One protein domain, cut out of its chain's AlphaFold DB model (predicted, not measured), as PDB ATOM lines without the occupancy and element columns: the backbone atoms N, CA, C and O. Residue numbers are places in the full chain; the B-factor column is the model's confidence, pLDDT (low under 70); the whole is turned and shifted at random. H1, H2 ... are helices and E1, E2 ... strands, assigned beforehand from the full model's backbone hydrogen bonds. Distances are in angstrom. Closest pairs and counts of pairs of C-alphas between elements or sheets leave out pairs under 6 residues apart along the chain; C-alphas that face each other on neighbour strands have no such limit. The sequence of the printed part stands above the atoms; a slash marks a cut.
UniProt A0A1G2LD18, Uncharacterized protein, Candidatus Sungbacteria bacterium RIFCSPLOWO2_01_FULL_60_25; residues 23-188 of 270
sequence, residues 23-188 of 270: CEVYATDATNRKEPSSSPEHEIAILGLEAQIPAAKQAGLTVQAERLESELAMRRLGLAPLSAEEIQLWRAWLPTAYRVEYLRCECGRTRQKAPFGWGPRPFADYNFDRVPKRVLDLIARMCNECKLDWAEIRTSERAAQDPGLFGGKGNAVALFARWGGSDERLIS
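What this domain is: This is residues 23 to 188 of the 270 residues of an uncharacterized protein of Candidatus Sungbacteria bacterium RIFCSPLOWO2_01_FULL_60_25 (UniProt A0A1G2LD18). A twisted five-stranded sheet makes the core, with H4 over one face and H3 over the other, while a helical hairpin of H1 and H2 sits at one end of the strands; H2 is next to the turn between E4 and E5, and H1 is on its far side. The long unnamed stretch 100 to 132 loops out past the E2 edge and is tied back by a short parallel pairing of residues 98 to 99 with 121 to 122. The 166 printed residues hold E1 H1 H2 H3 E2 H4 E3 E4 E5 in that order, a mixed class with 82 residues, under half, in named elements. The sheet order is E1 E5 E4 E3 E2, antiparallel throughout. The whole is compact, with a radius of gyration of the C-alphas of 16.8 A and spans of 49 by 40 by 33 A.

Where its parts are: The strands are E1, residues 23 to 25, starting at C-alpha 23 (112.199, 221.626, 179.181); E2, 96 to 99; E3, 150 to 155, 16.5 A; E4, 164 to 169, 16.8 A; and E5, 172 to 179, 22.1 A, ending at C-alpha 179 (109.820, 218.110, 178.946). The helices are H1, residues 40 to 58, 28.2 A, from C-alpha 40 (134.164, 219.810, 191.778); H2, 62 to 75, 19.9 A; H3, 84 to 93, 14.3 A; and H4, 133 to 144, 16.4 A.

How they stand to each other: E3, E4 and E5 form a meander, each strand the antiparallel neighbour of the one before. N 166 and O 152 are 2.8 A apart across E4 and E3, and N 174 and O 167 are 2.9 A apart across E5 and E4. At the edges, N 24 and O 178 of E1 and E5 are 2.9 A apart, and N 98 and O 153 of E2 and E3 2.8 A. Three layers arise with helices on both faces: H4 is over E5 and E4 at a height of 9.2 A, along the strands at 13 degrees to E4 on the local plane; its closest C-alphas to E5 are Val 135 and Ala 177, 6.8 A. H3, on the opposite face at 9.3 A, is only just over E5 and E4, with 3 C-alphas falling on each. H2 stands at the sheet's level, with a height over the sheet of 3.4 A; the closest C-alphas of H2 and E5 are those of Ser 70 and Ala 172, 5.3 A apart. H1 and H2, a hairpin, touch at Ile 53 and Ala 65, C-alphas 5.2 A apart, with a shallow tilt of 21 degrees, opposite ways. H1 is not on the sheet. Every O i to N i+4 pair is within hydrogen-bond range in H2, H3 and H4, and 13 of 15 in H1.

The domain as a whole: The farthest C-alphas, Gln 58 and Asp 183, are 53.1 A apart. The printed part has no cut; the links E1 to H1 and E2 to H4 are long. Mean pLDDT of the printed part is 77.8, with residues 27 to 39, 101 to 120, 159 to 160 and 181 to 185 under 70.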
ATOM      1  N   CYS A  23     111.223 222.630 179.584       75.06
ATOM      2  CA  CYS A  23     112.199 221.626 179.181       75.06
ATOM      3  C   CYS A  23     113.459 221.738 180.037       75.06
ATOM      4  O   CYS A  23     114.118 222.779 180.049       75.06
ATOM      5  N   GLU A  24     113.799 220.645 180.713       76.38
ATOM      6  CA  GLU A  24     115.050 220.471 181.442       76.38
ATOM      7  C   GLU A  24     115.958 219.543 180.637       76.38
ATOM      8  O   GLU A  24     115.584 218.417 180.309       76.38
ATOM      9  N   VAL A  25     117.157 220.019 180.303       73.06
ATOM     10  CA  VAL A  25     118.200 219.229 179.643       73.06
ATOM     11  C   VAL A  25     119.354 219.093 180.624       73.06
ATOM     12  O   VAL A  25     119.899 220.096 181.074       73.06
ATOM     13  N   TYR A  26     119.706 217.854 180.954       71.56
ATOM     14  CA  TYR A  26     120.743 217.524 181.934       71.56
ATOM     15  C   TYR A  26     122.099 217.245 181.280       71.56
ATOM     16  O   TYR A  26     123.124 217.285 181.950       71.56
ATOM     17  N   ALA A  27     122.122 216.964 179.973       61.12
ATOM     18  CA  ALA A  27     123.366 216.805 179.232       61.12
ATOM     19  C   ALA A  27     124.012 218.176 179.003       61.12
ATOM     20  O   ALA A  27     123.454 219.016 178.292       61.12
ATOM     21  N   THR A  28     125.184 218.403 179.593       54.59
ATOM     22  CA  THR A  28     125.980 219.600 179.320       54.59
ATOM     23  C   THR A  28     126.650 219.476 177.950       54.59
ATOM     24  O   THR A  28     127.078 218.396 177.535       54.59
ATOM     25  N   ASP A  29     126.730 220.585 177.207       47.22
ATOM     26  CA  ASP A  29     127.533 220.652 175.984       47.22
ATOM     27  C   ASP A  29     129.009 220.501 176.369       47.22
ATOM     28  O   ASP A  29     129.710 221.477 176.626       47.22
ATOM     29  N   ALA A  30     129.509 219.264 176.381       42.00
ATOM     30  CA  ALA A  30     130.918 218.955 176.633       42.00
ATOM     31  C   ALA A  30     131.883 219.630 175.626       42.00
ATOM     32  O   ALA A  30     133.101 219.561 175.784       42.00
ATOM     33  N   THR A  31     131.360 220.280 174.580       36.97
ATOM     34  CA  THR A  31     132.116 220.992 173.541       36.97
ATOM     35  C   THR A  31     132.116 222.517 173.698       36.97
ATOM     36  O   THR A  31     132.959 223.167 173.079       36.97
ATOM     37  N   ASN A  32     131.271 223.115 174.549       34.59
ATOM     38  CA  ASN A  32     131.290 224.563 174.787       34.59
ATOM     39  C   ASN A  32     132.270 224.895 175.927       34.59
ATOM     40  O   ASN A  32     131.907 225.225 177.051       34.59
ATOM     41  N   ARG A  33     133.560 224.730 175.620       35.22
ATOM     42  CA  ARG A  33     134.722 224.756 176.528       35.22
ATOM     43  C   ARG A  33     135.058 226.144 177.114       35.22
ATOM     44  O   ARG A  33     136.231 226.452 177.307       35.22
ATOM     45  N   LYS A  34     134.061 227.002 177.352       29.27
ATOM     46  CA  LYS A  34     134.247 228.345 177.935       29.27
ATOM     47  C   LYS A  34     133.575 228.564 179.285       29.27
ATOM     48  O   LYS A  34     133.893 229.557 179.926       29.27
ATOM     49  N   GLU A  35     132.746 227.641 179.758       34.66
ATOM     50  CA  GLU A  35     132.213 227.706 181.120       34.66
ATOM     51  C   GLU A  35     132.607 226.437 181.886       34.66
ATOM     52  O   GLU A  35     132.236 225.334 181.465       34.66
ATOM     53  N   PRO A  36     133.373 226.548 182.988       38.12
ATOM     54  CA  PRO A  36     133.630 225.428 183.879       38.12
ATOM     55  C   PRO A  36     132.330 225.117 184.633       38.12
ATOM     56  O   PRO A  36     132.102 225.586 185.741       38.12
ATOM     57  N   SER A  37     131.434 224.365 183.991       45.69
ATOM     58  CA  SER A  37     130.228 223.818 184.629       45.69
ATOM     59  C   SER A  37     130.485 222.474 185.318       45.69
ATOM     60  O   SER A  37     129.553 221.858 185.838       45.69
ATOM     61  N   SER A  38     131.735 221.998 185.360       56.47
ATOM     62  CA  SER A  38     132.101 220.832 186.155       56.47
ATOM     63  C   SER A  38     132.099 221.219 187.632       56.47
ATOM     64  O   SER A  38     133.050 221.788 188.159       56.47
ATOM     65  N   SER A  39     130.997 220.912 188.321       68.12
ATOM     66  CA  SER A  39     131.000 220.858 189.785       68.12
ATOM     67  C   SER A  39     132.240 220.068 190.242       68.12
ATOM     68  O   SER A  39     132.487 218.996 189.674       68.12
ATOM     69  N   PRO A  40     133.004 220.533 191.248       79.38
ATOM     70  CA  PRO A  40     134.164 219.810 191.778       79.38
ATOM     71  C   PRO A  40     133.846 218.342 192.102       79.38
ATOM     72  O   PRO A  40     134.670 217.454 191.916       79.38
ATOM     73  N   GLU A  41     132.606 218.066 192.510       79.81
ATOM     74  CA  GLU A  41     132.102 216.718 192.786       79.81
ATOM     75  C   GLU A  41     132.124 215.799 191.556       79.81
ATOM     76  O   GLU A  41     132.394 214.603 191.668       79.81
ATOM     77  N   HIS A  42     131.858 216.344 190.368       81.75
ATOM     78  CA  HIS A  42     131.873 215.591 189.119       81.75
ATOM     79  C   HIS A  42     133.297 215.170 188.738       81.75
ATOM     80  O   HIS A  42     133.516 214.022 188.348       81.75
ATOM     81  N   GLU A  43     134.265 216.073 188.895       84.94
ATOM     82  CA  GLU A  43     135.681 215.789 188.637       84.94
ATOM     83  C   GLU A  43     136.237 214.778 189.639       84.94
ATOM     84  O   GLU A  43     136.869 213.801 189.237       84.94
ATOM     85  N   ILE A  44     135.921 214.945 190.926       87.19
ATOM     86  CA  ILE A  44     136.287 213.985 191.976       87.19
ATOM     87  C   ILE A  44     135.718 212.596 191.658       87.19
ATOM     88  O   ILE A  44     136.428 211.596 191.780       87.19
ATOM     89  N   ALA A  45     134.464 212.513 191.203       86.56
ATOM     90  CA  ALA A  45     133.853 211.242 190.825       86.56
ATOM     91  C   ALA A  45     134.548 210.589 189.617       86.56
ATOM     92  O   ALA A  45     134.770 209.379 189.629       86.56
ATOM     93  N   ILE A  46     134.916 211.367 188.591       89.81
ATOM     94  CA  ILE A  46     135.672 210.863 187.432       89.81
ATOM     95  C   ILE A  46     137.025 210.301 187.876       89.81
ATOM     96  O   ILE A  46     137.334 209.153 187.553       89.81
ATOM     97  N   LEU A  47     137.793 211.067 188.656       91.12
ATOM     98  CA  LEU A  47     139.107 210.648 189.149       91.12
ATOM     99  C   LEU A  47     139.012 209.384 190.015       91.12
ATOM    100  O   LEU A  47     139.824 208.468 189.880       91.12
ATOM    101  N   GLY A  48     137.984 209.297 190.865       91.94
ATOM    102  CA  GLY A  48     137.721 208.113 191.680       91.94
ATOM    103  C   GLY A  48     137.480 206.855 190.842       91.94
ATOM    104  O   GLY A  48     138.023 205.795 191.151       91.94
ATOM    105  N   LEU A  49     136.715 206.962 189.754       92.75
ATOM    106  CA  LEU A  49     136.455 205.839 188.846       92.75
ATOM    107  C   LEU A  49     137.701 205.439 188.050       92.75
ATOM    108  O   LEU A  49     137.981 204.248 187.916       92.75
ATOM    109  N   GLU A  50     138.464 206.415 187.553       94.00
ATOM    110  CA  GLU A  50     139.712 206.168 186.820       94.00
ATOM    111  C   GLU A  50     140.738 205.410 187.669       94.00
ATOM    112  O   GLU A  50     141.423 204.528 187.150       94.00
ATOM    113  N   ALA A  51     140.792 205.679 188.976       93.38
ATOM    114  CA  ALA A  51     141.635 204.938 189.911       93.38
ATOM    115  C   ALA A  51     141.098 203.527 190.231       93.38
ATOM    116  O   ALA A  51     141.878 202.587 190.398       93.38
ATOM    117  N   GLN A  52     139.775 203.346 190.305       94.06
ATOM    118  CA  GLN A  52     139.156 202.063 190.665       94.06
ATOM    119  C   GLN A  52     139.180 201.028 189.535       94.06
ATOM    120  O   GLN A  52     139.290 199.832 189.810       94.06
ATOM    121  N   ILE A  53     139.086 201.452 188.271       95.19
ATOM    122  CA  ILE A  53     139.036 200.531 187.123       95.19
ATOM    123  C   ILE A  53     140.283 199.624 187.054       95.19
ATOM    124  O   ILE A  53     140.110 198.404 186.971       95.19
ATOM    125  N   PRO A  54     141.531 200.139 187.123       95.56
ATOM    126  CA  PRO A  54     142.725 199.296 187.142       95.56
ATOM    127  C   PRO A  54     142.750 198.327 188.326       95.56
ATOM    128  O   PRO A  54     143.077 197.158 188.136       95.56
ATOM    129  N   ALA A  55     142.354 198.780 189.521       95.19
ATOM    130  CA  ALA A  55     142.313 197.942 190.718       95.19
ATOM    131  C   ALA A  55     141.311 196.782 190.568       95.19
ATOM    132  O   ALA A  55     141.640 195.634 190.864       95.19
ATOM    133  N   ALA A  56     140.116 197.052 190.030       93.94
ATOM    134  CA  ALA A  56     139.121 196.022 189.741       93.94
ATOM    135  C   ALA A  56     139.631 195.005 188.704       93.94
ATOM    136  O   ALA A  56     139.449 193.800 188.883       93.94
ATOM    137  N   LYS A  57     140.322 195.469 187.651       94.94
ATOM    138  CA  LYS A  57     140.939 194.586 186.645       94.94
ATOM    139  C   LYS A  57     142.032 193.704 187.245       94.94
ATOM    140  O   LYS A  57     142.045 192.507 186.980       94.94
ATOM    141  N   GLN A  58     142.914 194.272 188.068       95.56
ATOM    142  CA  GLN A  58     143.979 193.528 188.750       95.56
ATOM    143  C   GLN A  58     143.424 192.468 189.709       95.56
ATOM    144  O   GLN A  58     143.975 191.377 189.798       95.56
ATOM    145  N   ALA A  59     142.300 192.757 190.370       95.38
ATOM    146  CA  ALA A  59     141.596 191.808 191.228       95.38
ATOM    147  C   ALA A  59     140.798 190.730 190.458       95.38
ATOM    148  O   ALA A  59     140.153 189.890 191.081       95.38
ATOM    149  N   GLY A  60     140.793 190.751 189.118       95.38
ATOM    150  CA  GLY A  60     140.019 189.816 188.290       95.38
ATOM    151  C   GLY A  60     138.508 190.091 188.258       95.38
ATOM    152  O   GLY A  60     137.743 189.267 187.757       95.38
ATOM    153  N   LEU A  61     138.054 191.246 188.757       94.56
ATOM    154  CA  LEU A  61     136.641 191.640 188.819       94.56
ATOM    155  C   LEU A  61     136.181 192.265 187.491       94.56
ATOM    156  O   LEU A  61     135.814 193.440 187.426       94.56
ATOM    157  N   THR A  62     136.202 191.480 186.414       91.81
ATOM    158  CA  THR A  62     135.957 191.948 185.035       91.81
ATOM    159  C   THR A  62     134.604 192.640 184.858       91.81
ATOM    160  O   THR A  62     134.552 193.760 184.360       91.81
ATOM    161  N   VAL A  63     133.520 192.043 185.361       89.50
ATOM    162  CA  VAL A  63     132.161 192.618 185.287       89.50
ATOM    163  C   VAL A  63     132.069 193.959 186.022       89.50
ATOM    164  O   VAL A  63     131.372 194.880 185.592       89.50
ATOM    165  N   GLN A  64     132.782 194.097 187.144       91.81
ATOM    166  CA  GLN A  64     132.806 195.346 187.897       91.81
ATOM    167  C   GLN A  64     133.608 196.416 187.158       91.81
ATOM    168  O   GLN A  64     133.155 197.555 187.081       91.81
ATOM    169  N   ALA A  65     134.747 196.052 186.565       91.88
ATOM    170  CA  ALA A  65     135.527 196.961 185.735       91.88
ATOM    171  C   ALA A  65     134.703 197.486 184.546       91.88
ATOM    172  O   ALA A  65     134.655 198.694 184.338       91.88
ATOM    173  N   GLU A  66     133.975 196.621 183.834       90.25
ATOM    174  CA  GLU A  66     133.090 197.025 182.728       90.25
ATOM    175  C   GLU A  66     131.978 197.981 183.183       90.25
ATOM    176  O   GLU A  66     131.634 198.946 182.489       90.25
ATOM    177  N   ARG A  67     131.406 197.741 184.370       89.94
ATOM    178  CA  ARG A  67     130.400 198.633 184.959       89.94
ATOM    179  C   ARG A  67     130.991 200.005 185.288       89.94
ATOM    180  O   ARG A  67     130.362 201.013 184.971       89.94
ATOM    181  N   LEU A  68     132.185 200.045 185.879       92.94
ATOM    182  CA  LEU A  68     132.894 201.288 186.197       92.94
ATOM    183  C   LEU A  68     133.298 202.050 184.927       92.94
ATOM    184  O   LEU A  68     133.153 203.267 184.872       92.94
ATOM    185  N   GLU A  69     133.739 201.351 183.881       93.31
ATOM    186  CA  GLU A  69     134.041 201.945 182.574       93.31
ATOM    187  C   GLU A  69     132.796 202.545 181.916       93.31
ATOM    188  O   GLU A  69     132.847 203.655 181.383       93.31
ATOM    189  N   SER A  70     131.666 201.838 181.990       90.62
ATOM    190  CA  SER A  70     130.369 202.324 181.509       90.62
ATOM    191  C   SER A  70     129.956 203.611 182.231       90.62
ATOM    192  O   SER A  70     129.551 204.587 181.596       90.62
ATOM    193  N   GLU A  71     130.095 203.634 183.559       92.00
ATOM    194  CA  GLU A  71     129.793 204.800 184.388       92.00
ATOM    195  C   GLU A  71     130.734 205.977 184.091       92.00
ATOM    196  O   GLU A  71     130.262 207.091 183.850       92.00
ATOM    197  N   LEU A  72     132.045 205.736 184.023       91.94
ATOM    198  CA  LEU A  72     133.038 206.744 183.652       91.94
ATOM    199  C   LEU A  72     132.723 207.345 182.279       91.94
ATOM    200  O   LEU A  72     132.792 208.560 182.086       91.94
ATOM    201  N   ALA A  73     132.343 206.504 181.319       87.81
ATOM    202  CA  ALA A  73     132.023 206.949 179.977       87.81
ATOM    203  C   ALA A  73     130.753 207.813 179.922       87.81
ATOM    204  O   ALA A  73     130.696 208.699 179.074       87.81
ATOM    205  N   MET A  74     129.773 207.593 180.807       86.94
ATOM    206  CA  MET A  74     128.604 208.470 180.957       86.94
ATOM    207  C   MET A  74     128.956 209.779 181.662       86.94
ATOM    208  O   MET A  74     128.555 210.845 181.199       86.94
ATOM    209  N   ARG A  75     129.776 209.729 182.716       88.25
ATOM    210  CA  ARG A  75     130.235 210.942 183.409       88.25
ATOM    211  C   ARG A  75     131.040 211.851 182.496       88.25
ATOM    212  O   ARG A  75     130.787 213.042 182.470       88.25
ATOM    213  N   ARG A  76     131.889 211.304 181.625       86.88
ATOM    214  CA  ARG A  76     132.590 212.086 180.587       86.88
ATOM    215  C   ARG A  76     131.661 212.785 179.586       86.88
ATOM    216  O   ARG A  76     132.108 213.685 178.883       86.88
ATOM    217  N   LEU A  77     130.387 212.393 179.508       81.44
ATOM    218  CA  LEU A  77     129.352 213.110 178.754       81.44
ATOM    219  C   LEU A  77     128.662 214.211 179.579       81.44
ATOM    220  O   LEU A  77     127.659 214.756 179.131       81.44
ATOM    221  N   GLY A  78     129.167 214.514 180.776       82.38
ATOM    222  CA  GLY A  78     128.582 215.474 181.709       82.38
ATOM    223  C   GLY A  78     127.378 214.936 182.481       82.38
ATOM    224  O   GLY A  78     126.646 215.717 183.079       82.38
ATOM    225  N   LEU A  79     127.143 213.620 182.467       83.06
ATOM    226  CA  LEU A  79     125.919 213.020 182.999       83.06
ATOM    227  C   LEU A  79     126.187 212.119 184.196       83.06
ATOM    228  O   LEU A  79     127.079 211.273 184.172       83.06
ATOM    229  N   ALA A  80     125.356 212.254 185.227       85.25
ATOM    230  CA  ALA A  80     125.307 211.299 186.321       85.25
ATOM    231  C   ALA A  80     124.501 210.062 185.880       85.25
ATOM    232  O   ALA A  80     123.331 210.199 185.510       85.25
ATOM    233  N   PRO A  81     125.095 208.856 185.885       88.56
ATOM    234  CA  PRO A  81     124.324 207.650 185.647       88.56
ATOM    235  C   PRO A  81     123.339 207.398 186.790       88.56
ATOM    236  O   PRO A  81     123.648 207.600 187.961       88.56
ATOM    237  N   LEU A  82     122.152 206.934 186.416       87.50
ATOM    238  CA  LEU A  82     121.085 206.544 187.320       87.50
ATOM    239  C   LEU A  82     121.450 205.243 188.034       87.50
ATOM    240  O   LEU A  82     121.937 204.280 187.430       87.50
ATOM    241  N   SER A  83     121.128 205.191 189.317       85.88
ATOM    242  CA  SER A  83     121.128 203.961 190.095       85.88
ATOM    243  C   SER A  83     120.076 202.972 189.575       85.88
ATOM    244  O   SER A  83     119.099 203.328 188.909       85.88
ATOM    245  N   ALA A  84     120.241 201.693 189.918       81.69
ATOM    246  CA  ALA A  84     119.280 200.654 189.548       81.69
ATOM    247  C   ALA A  84     117.864 200.947 190.079       81.69
ATOM    248  O   ALA A  84     116.877 200.654 189.405       81.69
ATOM    249  N   GLU A  85     117.768 201.545 191.267       82.88
ATOM    250  CA  GLU A  85     116.509 201.933 191.902       82.88
ATOM    251  C   GLU A  85     115.825 203.070 191.137       82.88
ATOM    252  O   GLU A  85     114.636 202.978 190.826       82.88
ATOM    253  N   GLU A  86     116.577 204.100 190.745       83.75
ATOM    254  CA  GLU A  86     116.049 205.199 189.931       83.75
ATOM    255  C   GLU A  86     115.554 204.708 188.574       83.75
ATOM    256  O   GLU A  86     114.463 205.081 188.144       83.75
ATOM    257  N   ILE A  87     116.303 203.815 187.920       85.19
ATOM    258  CA  ILE A  87     115.880 203.203 186.654       85.19
ATOM    259  C   ILE A  87     114.544 202.472 186.832       85.19
ATOM    260  O   ILE A  87     113.657 202.586 185.983       85.19
ATOM    261  N   GLN A  88     114.368 201.724 187.925       84.56
ATOM    262  CA  GLN A  88     113.113 201.022 188.201       84.56
ATOM    263  C   GLN A  88     111.953 201.987 188.448       84.56
ATOM    264  O   GLN A  88     110.862 201.772 187.914       84.56
ATOM    265  N   LEU A  89     112.184 203.062 189.205       84.50
ATOM    266  CA  LEU A  89     111.183 204.100 189.442       84.50
ATOM    267  C   LEU A  89     110.759 204.758 188.126       84.50
ATOM    268  O   LEU A  89     109.565 204.835 187.834       84.50
ATOM    269  N   TRP A  90     111.719 205.132 187.281       86.56
ATOM    270  CA  TRP A  90     111.440 205.694 185.962       86.56
ATOM    271  C   TRP A  90     110.664 204.735 185.067       86.56
ATOM    272  O   TRP A  90     109.690 205.144 184.444       86.56
ATOM    273  N   ARG A  91     111.024 203.447 185.040       87.50
ATOM    274  CA  ARG A  91     110.291 202.425 184.275       87.50
ATOM    275  C   ARG A  91     108.870 202.208 184.787       87.50
ATOM    276  O   ARG A  91     107.981 201.925 183.992       87.50
ATOM    277  N   ALA A  92     108.642 202.320 186.092       85.94
ATOM    278  CA  ALA A  92     107.307 202.204 186.667       85.94
ATOM    279  C   ALA A  92     106.451 203.454 186.402       85.94
ATOM    280  O   ALA A  92     105.234 203.349 186.232       85.94
ATOM    281  N   TRP A  93     107.072 204.636 186.380       85.75
ATOM    282  CA  TRP A  93     106.394 205.903 186.117       85.75
ATOM    283  C   TRP A  93     106.088 206.108 184.628       85.75
ATOM    284  O   TRP A  93     104.953 206.442 184.288       85.75
ATOM    285  N   LEU A  94     107.075 205.838 183.768       89.81
ATOM    286  CA  LEU A  94     107.061 205.957 182.307       89.81
ATOM    287  C   LEU A  94     107.238 204.560 181.673       89.81
ATOM    288  O   LEU A  94     108.342 204.173 181.259       89.81
ATOM    289  N   PRO A  95     106.168 203.747 181.653       87.62
ATOM    290  CA  PRO A  95     106.248 202.342 181.272       87.62
ATOM    291  C   PRO A  95     106.566 202.129 179.796       87.62
ATOM    292  O   PRO A  95     107.271 201.171 179.471       87.62
ATOM    293  N   THR A  96     106.107 203.010 178.910       88.94
ATOM    294  CA  THR A  96     106.302 202.835 177.473       88.94
ATOM    295  C   THR A  96     107.623 203.448 177.044       88.94
ATOM    296  O   THR A  96     107.922 204.583 177.400       88.94
ATOM    297  N   ALA A  97     108.401 202.702 176.262       89.88
ATOM    298  CA  ALA A  97     109.644 203.162 175.663       89.88
ATOM    299  C   ALA A  97     109.545 203.184 174.133       89.88
ATOM    300  O   ALA A  97     109.110 202.207 173.518       89.88
ATOM    301  N   TYR A  98     110.006 204.285 173.551       88.62
ATOM    302  CA  TYR A  98     110.176 204.523 172.126       88.62
ATOM    303  C   TYR A  98     111.666 204.641 171.846       88.62
ATOM    304  O   TYR A  98     112.304 205.627 172.218       88.62
ATOM    305  N   ARG A  99     112.253 203.617 171.233       86.38
ATOM    306  CA  ARG A  99     113.681 203.594 170.939       86.38
ATOM    307  C   ARG A  99     113.957 204.458 169.733       86.38
ATOM    308  O   ARG A  99     113.312 204.289 168.702       86.38
ATOM    309  N   VAL A 100     114.969 205.310 169.850       75.56
ATOM    310  CA  VAL A 100     115.539 206.058 168.731       75.56
ATOM    311  C   VAL A 100     116.185 205.051 167.773       75.56
ATOM    312  O   VAL A 100     117.356 204.698 167.905       75.56
ATOM    313  N   GLU A 101     115.384 204.497 166.862       63.66
ATOM    314  CA  GLU A 101     115.848 203.620 165.789       63.66
ATOM    315  C   GLU A 101     116.562 204.485 164.741       63.66
ATOM    316  O   GLU A 101     115.926 205.176 163.958       63.66
ATOM    317  N   TYR A 102     117.895 204.458 164.770       52.62
ATOM    318  CA  TYR A 102     118.824 204.888 163.717       52.62
ATOM    319  C   TYR A 102     118.455 206.162 162.934       52.62
ATOM    320  O   TYR A 102     117.931 206.102 161.826       52.62
ATOM    321  N   LEU A 103     118.995 207.302 163.364       44.28
ATOM    322  CA  LEU A 103     119.824 208.022 162.399       44.28
ATOM    323  C   LEU A 103     121.074 207.159 162.235       44.28
ATOM    324  O   LEU A 103     121.693 206.796 163.237       44.28
ATOM    325  N   ARG A 104     121.368 206.724 161.004       47.53
ATOM    326  CA  ARG A 104     122.609 206.020 160.659       47.53
ATOM    327  C   ARG A 104     123.753 206.727 161.374       47.53
ATOM    328  O   ARG A 104     124.132 207.825 160.992       47.53
ATOM    329  N   CYS A 105     124.276 206.096 162.413       47.66
ATOM    330  CA  CYS A 105     125.568 206.459 162.943       47.66
ATOM    331  C   CYS A 105     126.518 206.399 161.746       47.66
ATOM    332  O   CYS A 105     126.662 205.322 161.161       47.66
ATOM    333  N   GLU A 106     127.115 207.520 161.336       52.44
ATOM    334  CA  GLU A 106     128.087 207.541 160.227       52.44
ATOM    335  C   GLU A 106     129.235 206.545 160.475       52.44
ATOM    336  O   GLU A 106     129.895 206.090 159.549       52.44
ATOM    337  N   CYS A 107     129.387 206.097 161.727       56.56
ATOM    338  CA  CYS A 107     130.231 204.993 162.156       56.56
ATOM    339  C   CYS A 107     129.888 203.596 161.589       56.56
ATOM    340  O   CYS A 107     130.570 202.632 161.934       56.56
ATOM    341  N   GLY A 108     128.813 203.432 160.807       51.28
ATOM    342  CA  GLY A 108     128.466 202.172 160.132       51.28
ATOM    343  C   GLY A 108     127.938 201.045 161.032       51.28
ATOM    344  O   GLY A 108     127.659 199.952 160.543       51.28
ATOM    345  N   ARG A 109     127.758 201.271 162.342       53.38
ATOM    346  CA  ARG A 109     127.217 200.251 163.257       53.38
ATOM    347  C   ARG A 109     125.691 200.199 163.176       53.38
ATOM    348  O   ARG A 109     124.999 201.004 163.795       53.38
ATOM    349  N   THR A 110     125.151 199.210 162.470       47.88
ATOM    350  CA  THR A 110     123.748 198.801 162.624       47.88
ATOM    351  C   THR A 110     123.601 198.045 163.939       47.88
ATOM    352  O   THR A 110     124.152 196.955 164.092       47.88
ATOM    353  N   ARG A 111     122.873 198.601 164.909       53.53
ATOM    354  CA  ARG A 111     122.457 197.818 166.081       53.53
ATOM    355  C   ARG A 111     121.235 196.971 165.699       53.53
ATOM    356  O   ARG A 111     120.529 197.242 164.726       53.53
ATOM    357  N   GLN A 112     121.017 195.881 166.422       46.41
ATOM    358  CA  GLN A 112     119.913 194.966 166.143       46.41
ATOM    359  C   GLN A 112     118.563 195.635 166.426       46.41
ATOM    360  O   GLN A 112     118.359 196.242 167.482       46.41
ATOM    361  N   LYS A 113     117.629 195.500 165.479       48.38
ATOM    362  CA  LYS A 113     116.202 195.745 165.710       48.38
ATOM    363  C   LYS A 113     115.731 194.736 166.762       48.38
ATOM    364  O   LYS A 113     116.069 193.557 166.659       48.38
ATOM    365  N   ALA A 114     115.018 195.186 167.793       47.81
ATOM    366  CA  ALA A 114     114.495 194.259 168.793       47.81
ATOM    367  C   ALA A 114     113.533 193.263 168.106       47.81
ATOM    368  O   ALA A 114     112.772 193.679 167.227       47.81
ATOM    369  N   PRO A 115     113.566 191.966 168.455       40.84
ATOM    370  CA  PRO A 115     112.643 190.991 167.885       40.84
ATOM    371  C   PRO A 115     111.185 191.389 168.169       40.84
ATOM    372  O   PRO A 115     110.868 191.967 169.212       40.84
ATOM    373  N   PHE A 116     110.306 191.092 167.207       42.16
ATOM    374  CA  PHE A 116     108.893 191.475 167.210       42.16
ATOM    375  C   PHE A 116     108.193 191.149 168.544       42.16
ATOM    376  O   PHE A 116     108.201 190.011 169.010       42.16
ATOM    377  N   GLY A 117     107.537 192.160 169.123       47.19
ATOM    378  CA  GLY A 117     106.542 192.006 170.192       47.19
ATOM    379  C   GLY A 117     107.010 192.257 171.630       47.19
ATOM    380  O   GLY A 117     106.152 192.408 172.494       47.19
ATOM    381  N   TRP A 118     108.318 192.348 171.904       50.00
ATOM    382  CA  TRP A 118     108.840 192.464 173.284       50.00
ATOM    383  C   TRP A 118     109.998 193.463 173.438       50.00
ATOM    384  O   TRP A 118     110.836 193.330 174.328       50.00
ATOM    385  N   GLY A 119     110.047 194.469 172.567       62.97
ATOM    386  CA  GLY A 119     111.052 195.528 172.582       62.97
ATOM    387  C   GLY A 119     110.432 196.923 172.640       62.97
ATOM    388  O   GLY A 119     109.222 197.071 172.453       62.97
ATOM    389  N   PRO A 120     111.247 197.954 172.904       66.31
ATOM    390  CA  PRO A 120     110.798 199.334 172.780       66.31
ATOM    391  C   PRO A 120     110.277 199.601 171.361       66.31
ATOM    392  O   PRO A 120     110.781 199.036 170.387       66.31
ATOM    393  N   ARG A 121     109.246 200.442 171.261       80.88
ATOM    394  CA  ARG A 121     108.593 200.786 169.992       80.88
ATOM    395  C   ARG A 121     109.526 201.640 169.122       80.88
ATOM    396  O   ARG A 121     110.364 202.350 169.682       80.88
ATOM    397  N   PRO A 122     109.401 201.613 167.789       81.50
ATOM    398  CA  PRO A 122     110.117 202.537 166.916       81.50
ATOM    399  C   PRO A 122     109.852 203.999 167.283       81.50
ATOM    400  O   PRO A 122     108.719 204.379 167.567       81.50
ATOM    401  N   PHE A 123     110.880 204.846 167.224       83.12
ATOM    402  CA  PHE A 123     110.745 206.290 167.468       83.12
ATOM    403  C   PHE A 123     109.717 206.967 166.563       83.12
ATOM    404  O   PHE A 123     109.030 207.883 166.999       83.12
ATOM    405  N   ALA A 124     109.599 206.498 165.318       82.94
ATOM    406  CA  ALA A 124     108.640 207.013 164.343       82.94
ATOM    407  C   ALA A 124     107.177 206.894 164.812       82.94
ATOM    408  O   ALA A 124     106.331 207.653 164.349       82.94
ATOM    409  N   ASP A 125     106.894 205.993 165.759       85.62
ATOM    410  CA  ASP A 125     105.554 205.771 166.305       85.62
ATOM    411  C   ASP A 125     105.224 206.717 167.477       85.62
ATOM    412  O   ASP A 125     104.144 206.626 168.065       85.62
ATOM    413  N   TYR A 126     106.148 207.599 167.875       87.19
ATOM    414  CA  TYR A 126     105.946 208.525 168.988       87.19
ATOM    415  C   TYR A 126     105.085 209.729 168.574       87.19
ATOM    416  O   TYR A 126     105.515 210.558 167.775       87.19
ATOM    417  N   ASN A 127     103.876 209.847 169.139       87.75
ATOM    418  CA  ASN A 127     102.896 210.872 168.748       87.75
ATOM    419  C   ASN A 127     102.069 211.472 169.909       87.75
ATOM    420  O   ASN A 127     101.029 212.080 169.664       87.75
ATOM    421  N   PHE A 128     102.495 211.295 171.164       81.62
ATOM    422  CA  PHE A 128     101.708 211.701 172.344       81.62
ATOM    423  C   PHE A 128     101.875 213.168 172.717       81.62
ATOM    424  O   PHE A 128     100.986 213.750 173.334       81.62
ATOM    425  N   ASP A 129     103.011 213.758 172.361       83.44
ATOM    426  CA  ASP A 129     103.287 215.166 172.567       83.44
ATOM    427  C   ASP A 129     104.251 215.703 171.501       83.44
ATOM    428  O   ASP A 129     104.673 215.004 170.573       83.44
ATOM    429  N   ARG A 130     104.571 216.993 171.618       85.69
ATOM    430  CA  ARG A 130     105.536 217.653 170.749       85.69
ATOM    431  C   ARG A 130     106.886 217.729 171.449       85.69
ATOM    432  O   ARG A 130     107.085 218.580 172.312       85.69
ATOM    433  N   VAL A 131     107.834 216.915 170.993       87.50
ATOM    434  CA  VAL A 131     109.225 216.960 171.465       87.50
ATOM    435  C   VAL A 131     109.826 218.355 171.210       87.50
ATOM    436  O   VAL A 131     109.819 218.826 170.064       87.50
ATOM    437  N   PRO A 132     110.365 219.043 172.235       88.25
ATOM    438  CA  PRO A 132     110.986 220.348 172.062       88.25
ATOM    439  C   PRO A 132     112.196 220.284 171.133       88.25
ATOM    440  O   PRO A 132     112.980 219.334 171.171       88.25
ATOM    441  N   LYS A 133     112.421 221.357 170.362       86.62
ATOM    442  CA  LYS A 133     113.553 221.448 169.425       86.62
ATOM    443  C   LYS A 133     114.896 221.125 170.094       86.62
ATOM    444  O   LYS A 133     115.667 220.361 169.539       86.62
ATOM    445  N   ARG A 134     115.141 221.623 171.314       85.81
ATOM    446  CA  ARG A 134     116.384 221.353 172.066       85.81
ATOM    447  C   ARG A 134     116.630 219.858 172.302       85.81
ATOM    448  O   ARG A 134     117.769 219.410 172.250       85.81
ATOM    449  N   VAL A 135     115.567 219.093 172.546       88.38
ATOM    450  CA  VAL A 135     115.643 217.640 172.739       88.38
ATOM    451  C   VAL A 135     115.904 216.944 171.403       88.38
ATOM    452  O   VAL A 135     116.741 216.050 171.343       88.38
ATOM    453  N   LEU A 136     115.260 217.389 170.318       87.56
ATOM    454  CA  LEU A 136     115.535 216.884 168.966       87.56
ATOM    455  C   LEU A 136     116.986 217.153 168.538       87.56
ATOM    456  O   LEU A 136     117.650 216.245 168.043       87.56
ATOM    457  N   ASP A 137     117.497 218.360 168.790       87.31
ATOM    458  CA  ASP A 137     118.887 218.740 168.521       87.31
ATOM    459  C   ASP A 137     119.856 217.869 169.345       87.31
ATOM    460  O   ASP A 137     120.875 217.403 168.836       87.31
ATOM    461  N   LEU A 138     119.527 217.581 170.612       85.25
ATOM    462  CA  LEU A 138     120.300 216.663 171.450       85.25
ATOM    463  C   LEU A 138     120.310 215.237 170.883       85.25
ATOM    464  O   LEU A 138     121.382 214.644 170.777       85.25
ATOM    465  N   ILE A 139     119.154 214.702 170.480       83.94
ATOM    466  CA  ILE A 139     119.050 213.376 169.850       83.94
ATOM    467  C   ILE A 139     119.912 213.324 168.585       83.94
ATOM    468  O   ILE A 139     120.738 212.422 168.454       83.94
ATOM    469  N   ALA A 140     119.780 214.313 167.696       82.56
ATOM    470  CA  ALA A 140     120.550 214.384 166.458       82.56
ATOM    471  C   ALA A 140     122.066 214.398 166.725       82.56
ATOM    472  O   ALA A 140     122.806 213.621 166.121       82.56
ATOM    473  N   ARG A 141     122.528 215.212 167.685       81.69
ATOM    474  CA  ARG A 141     123.945 215.262 168.083       81.69
ATOM    475  C   ARG A 141     124.446 213.921 168.613       81.69
ATOM    476  O   ARG A 141     125.473 213.430 168.154       81.69
ATOM    477  N   MET A 142     123.713 213.299 169.537       77.69
ATOM    478  CA  MET A 142     124.111 212.013 170.121       77.69
ATOM    479  C   MET A 142     124.171 210.890 169.081       77.69
ATOM    480  O   MET A 142     125.055 210.034 169.161       77.69
ATOM    481  N   CYS A 143     123.254 210.904 168.109       73.38
ATOM    482  CA  CYS A 143     123.265 209.973 166.988       73.38
ATOM    483  C   CYS A 143     124.492 210.168 166.089       73.38
ATOM    484  O   CYS A 143     125.159 209.184 165.768       73.38
ATOM    485  N   ASN A 144     124.815 211.412 165.727       74.81
ATOM    486  CA  ASN A 144     125.955 211.717 164.857       74.81
ATOM    487  C   ASN A 144     127.291 211.370 165.528       74.81
ATOM    488  O   ASN A 144     128.168 210.766 164.921       74.81
ATOM    489  N   GLU A 145     127.437 211.690 166.813       76.69
ATOM    490  CA  GLU A 145     128.699 211.524 167.542       76.69
ATOM    491  C   GLU A 145     128.916 210.107 168.092       76.69
ATOM    492  O   GLU A 145     129.940 209.840 168.722       76.69
ATOM    493  N   CYS A 146     127.972 209.181 167.876       74.56
ATOM    494  CA  CYS A 146     128.099 207.777 168.292       74.56
ATOM    495  C   CYS A 146     128.351 207.604 169.805       74.56
ATOM    496  O   CYS A 146     128.917 206.598 170.241       74.56
ATOM    497  N   LYS A 147     127.996 208.608 170.616       79.69
ATOM    498  CA  LYS A 147     128.407 208.694 172.026       79.69
ATOM    499  C   LYS A 147     127.717 207.666 172.912       79.69
ATOM    500  O   LYS A 147     128.281 207.305 173.950       79.69
ATOM    501  N   LEU A 148     126.536 207.218 172.492       80.19
ATOM    502  CA  LEU A 148     125.666 206.310 173.222       80.19
ATOM    503  C   LEU A 148     125.483 204.987 172.502       80.19
ATOM    504  O   LEU A 148     125.501 204.888 171.274       80.19
ATOM    505  N   ASP A 149     125.213 203.981 173.316       81.31
ATOM    506  CA  ASP A 149     124.838 202.670 172.852       81.31
ATOM    507  C   ASP A 149     123.372 202.592 172.433       81.31
ATOM    508  O   ASP A 149     122.985 201.865 171.516       81.31
ATOM    509  N   TRP A 150     122.521 203.338 173.111       83.12
ATOM    510  CA  TRP A 150     121.117 203.433 172.768       83.12
ATOM    511  C   TRP A 150     120.533 204.696 173.377       83.12
ATOM    512  O   TRP A 150     121.057 205.221 174.358       83.12
ATOM    513  N   ALA A 151     119.430 205.151 172.794       86.62
ATOM    514  CA  ALA A 151     118.588 206.195 173.347       86.62
ATOM    515  C   ALA A 151     117.117 205.798 173.190       86.62
ATOM    516  O   ALA A 151     116.737 205.149 172.209       86.62
ATOM    517  N   GLU A 152     116.294 206.170 174.162       90.12
ATOM    518  CA  GLU A 152     114.853 205.955 174.133       90.12
ATOM    519  C   GLU A 152     114.116 207.118 174.795       90.12
ATOM    520  O   GLU A 152     114.562 207.662 175.804       90.12
ATOM    521  N   ILE A 153     112.964 207.481 174.243       91.31
ATOM    522  CA  ILE A 153     111.990 208.307 174.945       91.31
ATOM    523  C   ILE A 153     111.109 207.372 175.758       91.31
ATOM    524  O   ILE A 153     110.515 206.446 175.205       91.31
ATOM    525  N   ARG A 154     110.983 207.623 177.059       91.56
ATOM    526  CA  ARG A 154     109.966 206.973 177.881       91.56
ATOM    527  C   ARG A 154     108.814 207.923 178.152       91.56
ATOM    528  O   ARG A 154     109.022 209.104 178.417       91.56
ATOM    529  N   THR A 155     107.599 207.395 178.099       90.19
ATOM    530  CA  THR A 155     106.356 208.132 178.347       90.19
ATOM    531  C   THR A 155     105.318 207.224 179.011       90.19
ATOM    532  O   THR A 155     105.423 205.995 178.990       90.19
ATOM    533  N   SER A 156     104.298 207.829 179.607       86.94
ATOM    534  CA  SER A 156     103.087 207.141 180.046       86.94
ATOM    535  C   SER A 156     102.023 207.007 178.954       86.94
ATOM    536  O   SER A 156     100.947 206.494 179.258       86.94
ATOM    537  N   GLU A 157     102.267 207.540 177.749       85.56
ATOM    538  CA  GLU A 157     101.279 207.657 176.658       85.56
ATOM    539  C   GLU A 157     100.019 208.460 177.050       85.56
ATOM    540  O   GLU A 157      98.942 208.296 176.479       85.56
ATOM    541  N   ARG A 158     100.129 209.332 178.057       79.75
ATOM    542  CA  ARG A 158      99.049 210.232 178.477       79.75
ATOM    543  C   ARG A 158      99.499 211.654 178.187       79.75
ATOM    544  O   ARG A 158     100.629 211.996 178.521       79.75
ATOM    545  N   ALA A 159      98.622 212.457 177.587       63.84
ATOM    546  CA  ALA A 159      98.858 213.891 177.458       63.84
ATOM    547  C   ALA A 159      99.167 214.485 178.846       63.84
ATOM    548  O   ALA A 159      98.619 213.996 179.840       63.84
ATOM    549  N   ALA A 160     100.033 215.503 178.906       61.84
ATOM    550  CA  ALA A 160     100.424 216.192 180.144       61.84
ATOM    551  C   ALA A 160     101.251 215.363 181.160       61.84
ATOM    552  O   ALA A 160     101.201 215.611 182.364       61.84
ATOM    553  N   GLN A 161     101.977 214.323 180.726       70.25
ATOM    554  CA  GLN A 161     102.898 213.591 181.610       70.25
ATOM    555  C   GLN A 161     104.324 213.667 181.106       70.25
ATOM    556  O   GLN A 161     104.625 212.992 180.131       70.25
ATOM    557  N   ASP A 162     105.169 214.401 181.835       83.56
ATOM    558  CA  ASP A 162     106.604 214.610 181.627       83.56
ATOM    559  C   ASP A 162     107.364 213.406 181.036       83.56
ATOM    560  O   ASP A 162     107.902 212.581 181.797       83.56
ATOM    561  N   PRO A 163     107.462 213.253 179.701       89.88
ATOM    562  CA  PRO A 163     108.356 212.259 179.132       89.88
ATOM    563  C   PRO A 163     109.813 212.524 179.510       89.88
ATOM    564  O   PRO A 163     110.234 213.643 179.820       89.88
ATOM    565  N   GLY A 164     110.604 211.456 179.442       91.31
ATOM    566  CA  GLY A 164     112.043 211.503 179.655       91.31
ATOM    567  C   GLY A 164     112.793 210.912 178.473       91.31
ATOM    568  O   GLY A 164     112.444 209.837 177.986       91.31
ATOM    569  N   LEU A 165     113.848 211.592 178.033       91.88
ATOM    570  CA  LEU A 165     114.844 211.043 177.123       91.88
ATOM    571  C   LEU A 165     115.925 210.347 177.946       91.88
ATOM    572  O   LEU A 165     116.637 210.988 178.719       91.88
ATOM    573  N   PHE A 166     116.066 209.045 177.747       91.25
ATOM    574  CA  PHE A 166     117.074 208.212 178.385       91.25
ATOM    575  C   PHE A 166     118.092 207.750 177.354       91.25
ATOM    576  O   PHE A 166     117.775 207.556 176.179       91.25
ATOM    577  N   GLY A 167     119.315 207.526 177.812       88.94
ATOM    578  CA  GLY A 167     120.375 206.956 176.999       88.94
ATOM    579  C   GLY A 167     121.252 206.033 177.819       88.94
ATOM    580  O   GLY A 167     121.334 206.170 179.042       88.94
ATOM    581  N   GLY A 168     121.894 205.087 177.147       87.31
ATOM    582  CA  GLY A 168     122.772 204.120 177.788       87.31
ATOM    583  C   GLY A 168     124.119 203.986 177.102       87.31
ATOM    584  O   GLY A 168     124.242 204.227 175.900       87.31
ATOM    585  N   LYS A 169     125.118 203.575 177.882       85.19
ATOM    586  CA  LYS A 169     126.460 203.200 177.436       85.19
ATOM    587  C   LYS A 169     126.947 202.035 178.286       85.19
ATOM    588  O   LYS A 169     127.019 202.159 179.505       85.19
ATOM    589  N   GLY A 170     127.202 200.894 177.655       84.25
ATOM    590  CA  GLY A 170     127.316 199.607 178.326       84.25
ATOM    591  C   GLY A 170     126.115 199.377 179.242       84.25
ATOM    592  O   GLY A 170     124.962 199.419 178.808       84.25
ATOM    593  N   ASN A 171     126.407 199.208 180.530       84.38
ATOM    594  CA  ASN A 171     125.404 198.976 181.571       84.38
ATOM    595  C   ASN A 171     124.938 200.258 182.282       84.38
ATOM    596  O   ASN A 171     124.040 200.201 183.122       84.38
ATOM    597  N   ALA A 172     125.543 201.408 181.978       87.44
ATOM    598  CA  ALA A 172     125.184 202.680 182.585       87.44
ATOM    599  C   ALA A 172     124.037 203.338 181.809       87.44
ATOM    600  O   ALA A 172     124.032 203.350 180.578       87.44
ATOM    601  N   VAL A 173     123.078 203.909 182.536       89.69
ATOM    602  CA  VAL A 173     121.898 204.591 181.987       89.69
ATOM    603  C   VAL A 173     121.821 205.979 182.594       89.69
ATOM    604  O   VAL A 173     122.018 206.113 183.793       89.69
ATOM    605  N   ALA A 174     121.517 207.001 181.803       90.31
ATOM    606  CA  ALA A 174     121.317 208.361 182.292       90.31
ATOM    607  C   ALA A 174     120.043 208.977 181.712       90.31
ATOM    608  O   ALA A 174     119.565 208.580 180.643       90.31
ATOM    609  N   LEU A 175     119.513 209.964 182.433       90.50
ATOM    610  CA  LEU A 175     118.436 210.833 181.983       90.50
ATOM    611  C   LEU A 175     119.048 212.076 181.326       90.50
ATOM    612  O   LEU A 175     119.819 212.798 181.948       90.50
ATOM    613  N   PHE A 176     118.701 212.320 180.068       89.38
ATOM    614  CA  PHE A 176     119.279 213.387 179.249       89.38
ATOM    615  C   PHE A 176     118.410 214.630 179.230       89.38
ATOM    616  O   PHE A 176     118.921 215.748 179.248       89.38
ATOM    617  N   ALA A 177     117.097 214.435 179.165       89.88
ATOM    618  CA  ALA A 177     116.151 215.529 179.143       89.88
ATOM    619  C   ALA A 177     114.782 215.086 179.643       89.88
ATOM    620  O   ALA A 177     114.417 213.914 179.532       89.88
ATOM    621  N   ARG A 178     114.017 216.056 180.132       90.31
ATOM    622  CA  ARG A 178     112.585 215.959 180.401       90.31
ATOM    623  C   ARG A 178     111.888 217.177 179.826       90.31
ATOM    624  O   ARG A 178     112.472 218.258 179.747       90.31
ATOM    625  N   TRP A 179     110.648 217.003 179.411       88.69
ATOM    626  CA  TRP A 179     109.820 218.110 178.946       88.69
ATOM    627  C   TRP A 179     108.367 217.873 179.320       88.69
ATOM    628  O   TRP A 179     108.007 216.737 179.589       88.69
ATOM    629  N   GLY A 180     107.574 218.937 179.381       82.75
ATOM    630  CA  GLY A 180     106.144 218.896 179.687       82.75
ATOM    631  C   GLY A 180     105.365 219.893 178.828       82.75
ATOM    632  O   GLY A 180     105.927 220.528 177.926       82.75
ATOM    633  N   GLY A 181     104.063 220.030 179.090       68.88
ATOM    634  CA  GLY A 181     103.250 221.088 178.487       68.88
ATOM    635  C   GLY A 181     103.798 222.490 178.795       68.88
ATOM    636  O   GLY A 181     104.523 222.694 179.765       68.88
ATOM    637  N   SER A 182     103.450 223.483 177.972       53.75
ATOM    638  CA  SER A 182     103.934 224.874 178.085       53.75
ATOM    639  C   SER A 182     103.718 225.541 179.442       53.75
ATOM    640  O   SER A 182     104.503 226.408 179.810       53.75
ATOM    641  N   ASP A 183     102.717 225.087 180.198       54.50
ATOM    642  CA  ASP A 183     102.347 225.638 181.505       54.50
ATOM    643  C   ASP A 183     102.563 224.638 182.659       54.50
ATOM    644  O   ASP A 183     102.176 224.890 183.802       54.50
ATOM    645  N   GLU A 184     103.178 223.483 182.384       62.75
ATOM    646  CA  GLU A 184     103.345 222.405 183.358       62.75
ATOM    647  C   GLU A 184     104.707 222.486 184.047       62.75
ATOM    648  O   GLU A 184     105.768 222.498 183.416       62.75
ATOM    649  N   ARG A 185     104.682 222.515 185.382       68.50
ATOM    650  CA  ARG A 185     105.883 222.316 186.191       68.50
ATOM    651  C   ARG A 185     106.274 220.844 186.110       68.50
ATOM    652  O   ARG A 185     105.477 219.986 186.483       68.50
ATOM    653  N   LEU A 186     107.516 220.580 185.704       77.94
ATOM    654  CA  LEU A 186     108.066 219.231 185.729       77.94
ATOM    655  C   LEU A 186     107.998 218.670 187.154       77.94
ATOM    656  O   LEU A 186     108.420 219.300 188.127       77.94
ATOM    657  N   ILE A 187     107.463 217.464 187.258       78.06
ATOM    658  CA  ILE A 187     107.266 216.727 188.496       78.06
ATOM    659  C   ILE A 187     108.641 216.402 189.084       78.06
ATOM    660  O   ILE A 187     109.518 215.853 188.411       78.06
ATOM    661  N   SER A 188     108.857 216.719 190.353       78.88
ATOM    662  CA  SER A 188     110.104 216.371 191.037       78.88
ATOM    663  C   SER A 188     110.249 214.853 191.200       78.88
ATOM    664  O   SER A 188     109.268 214.108 191.260       78.88
TER     665      SER A 188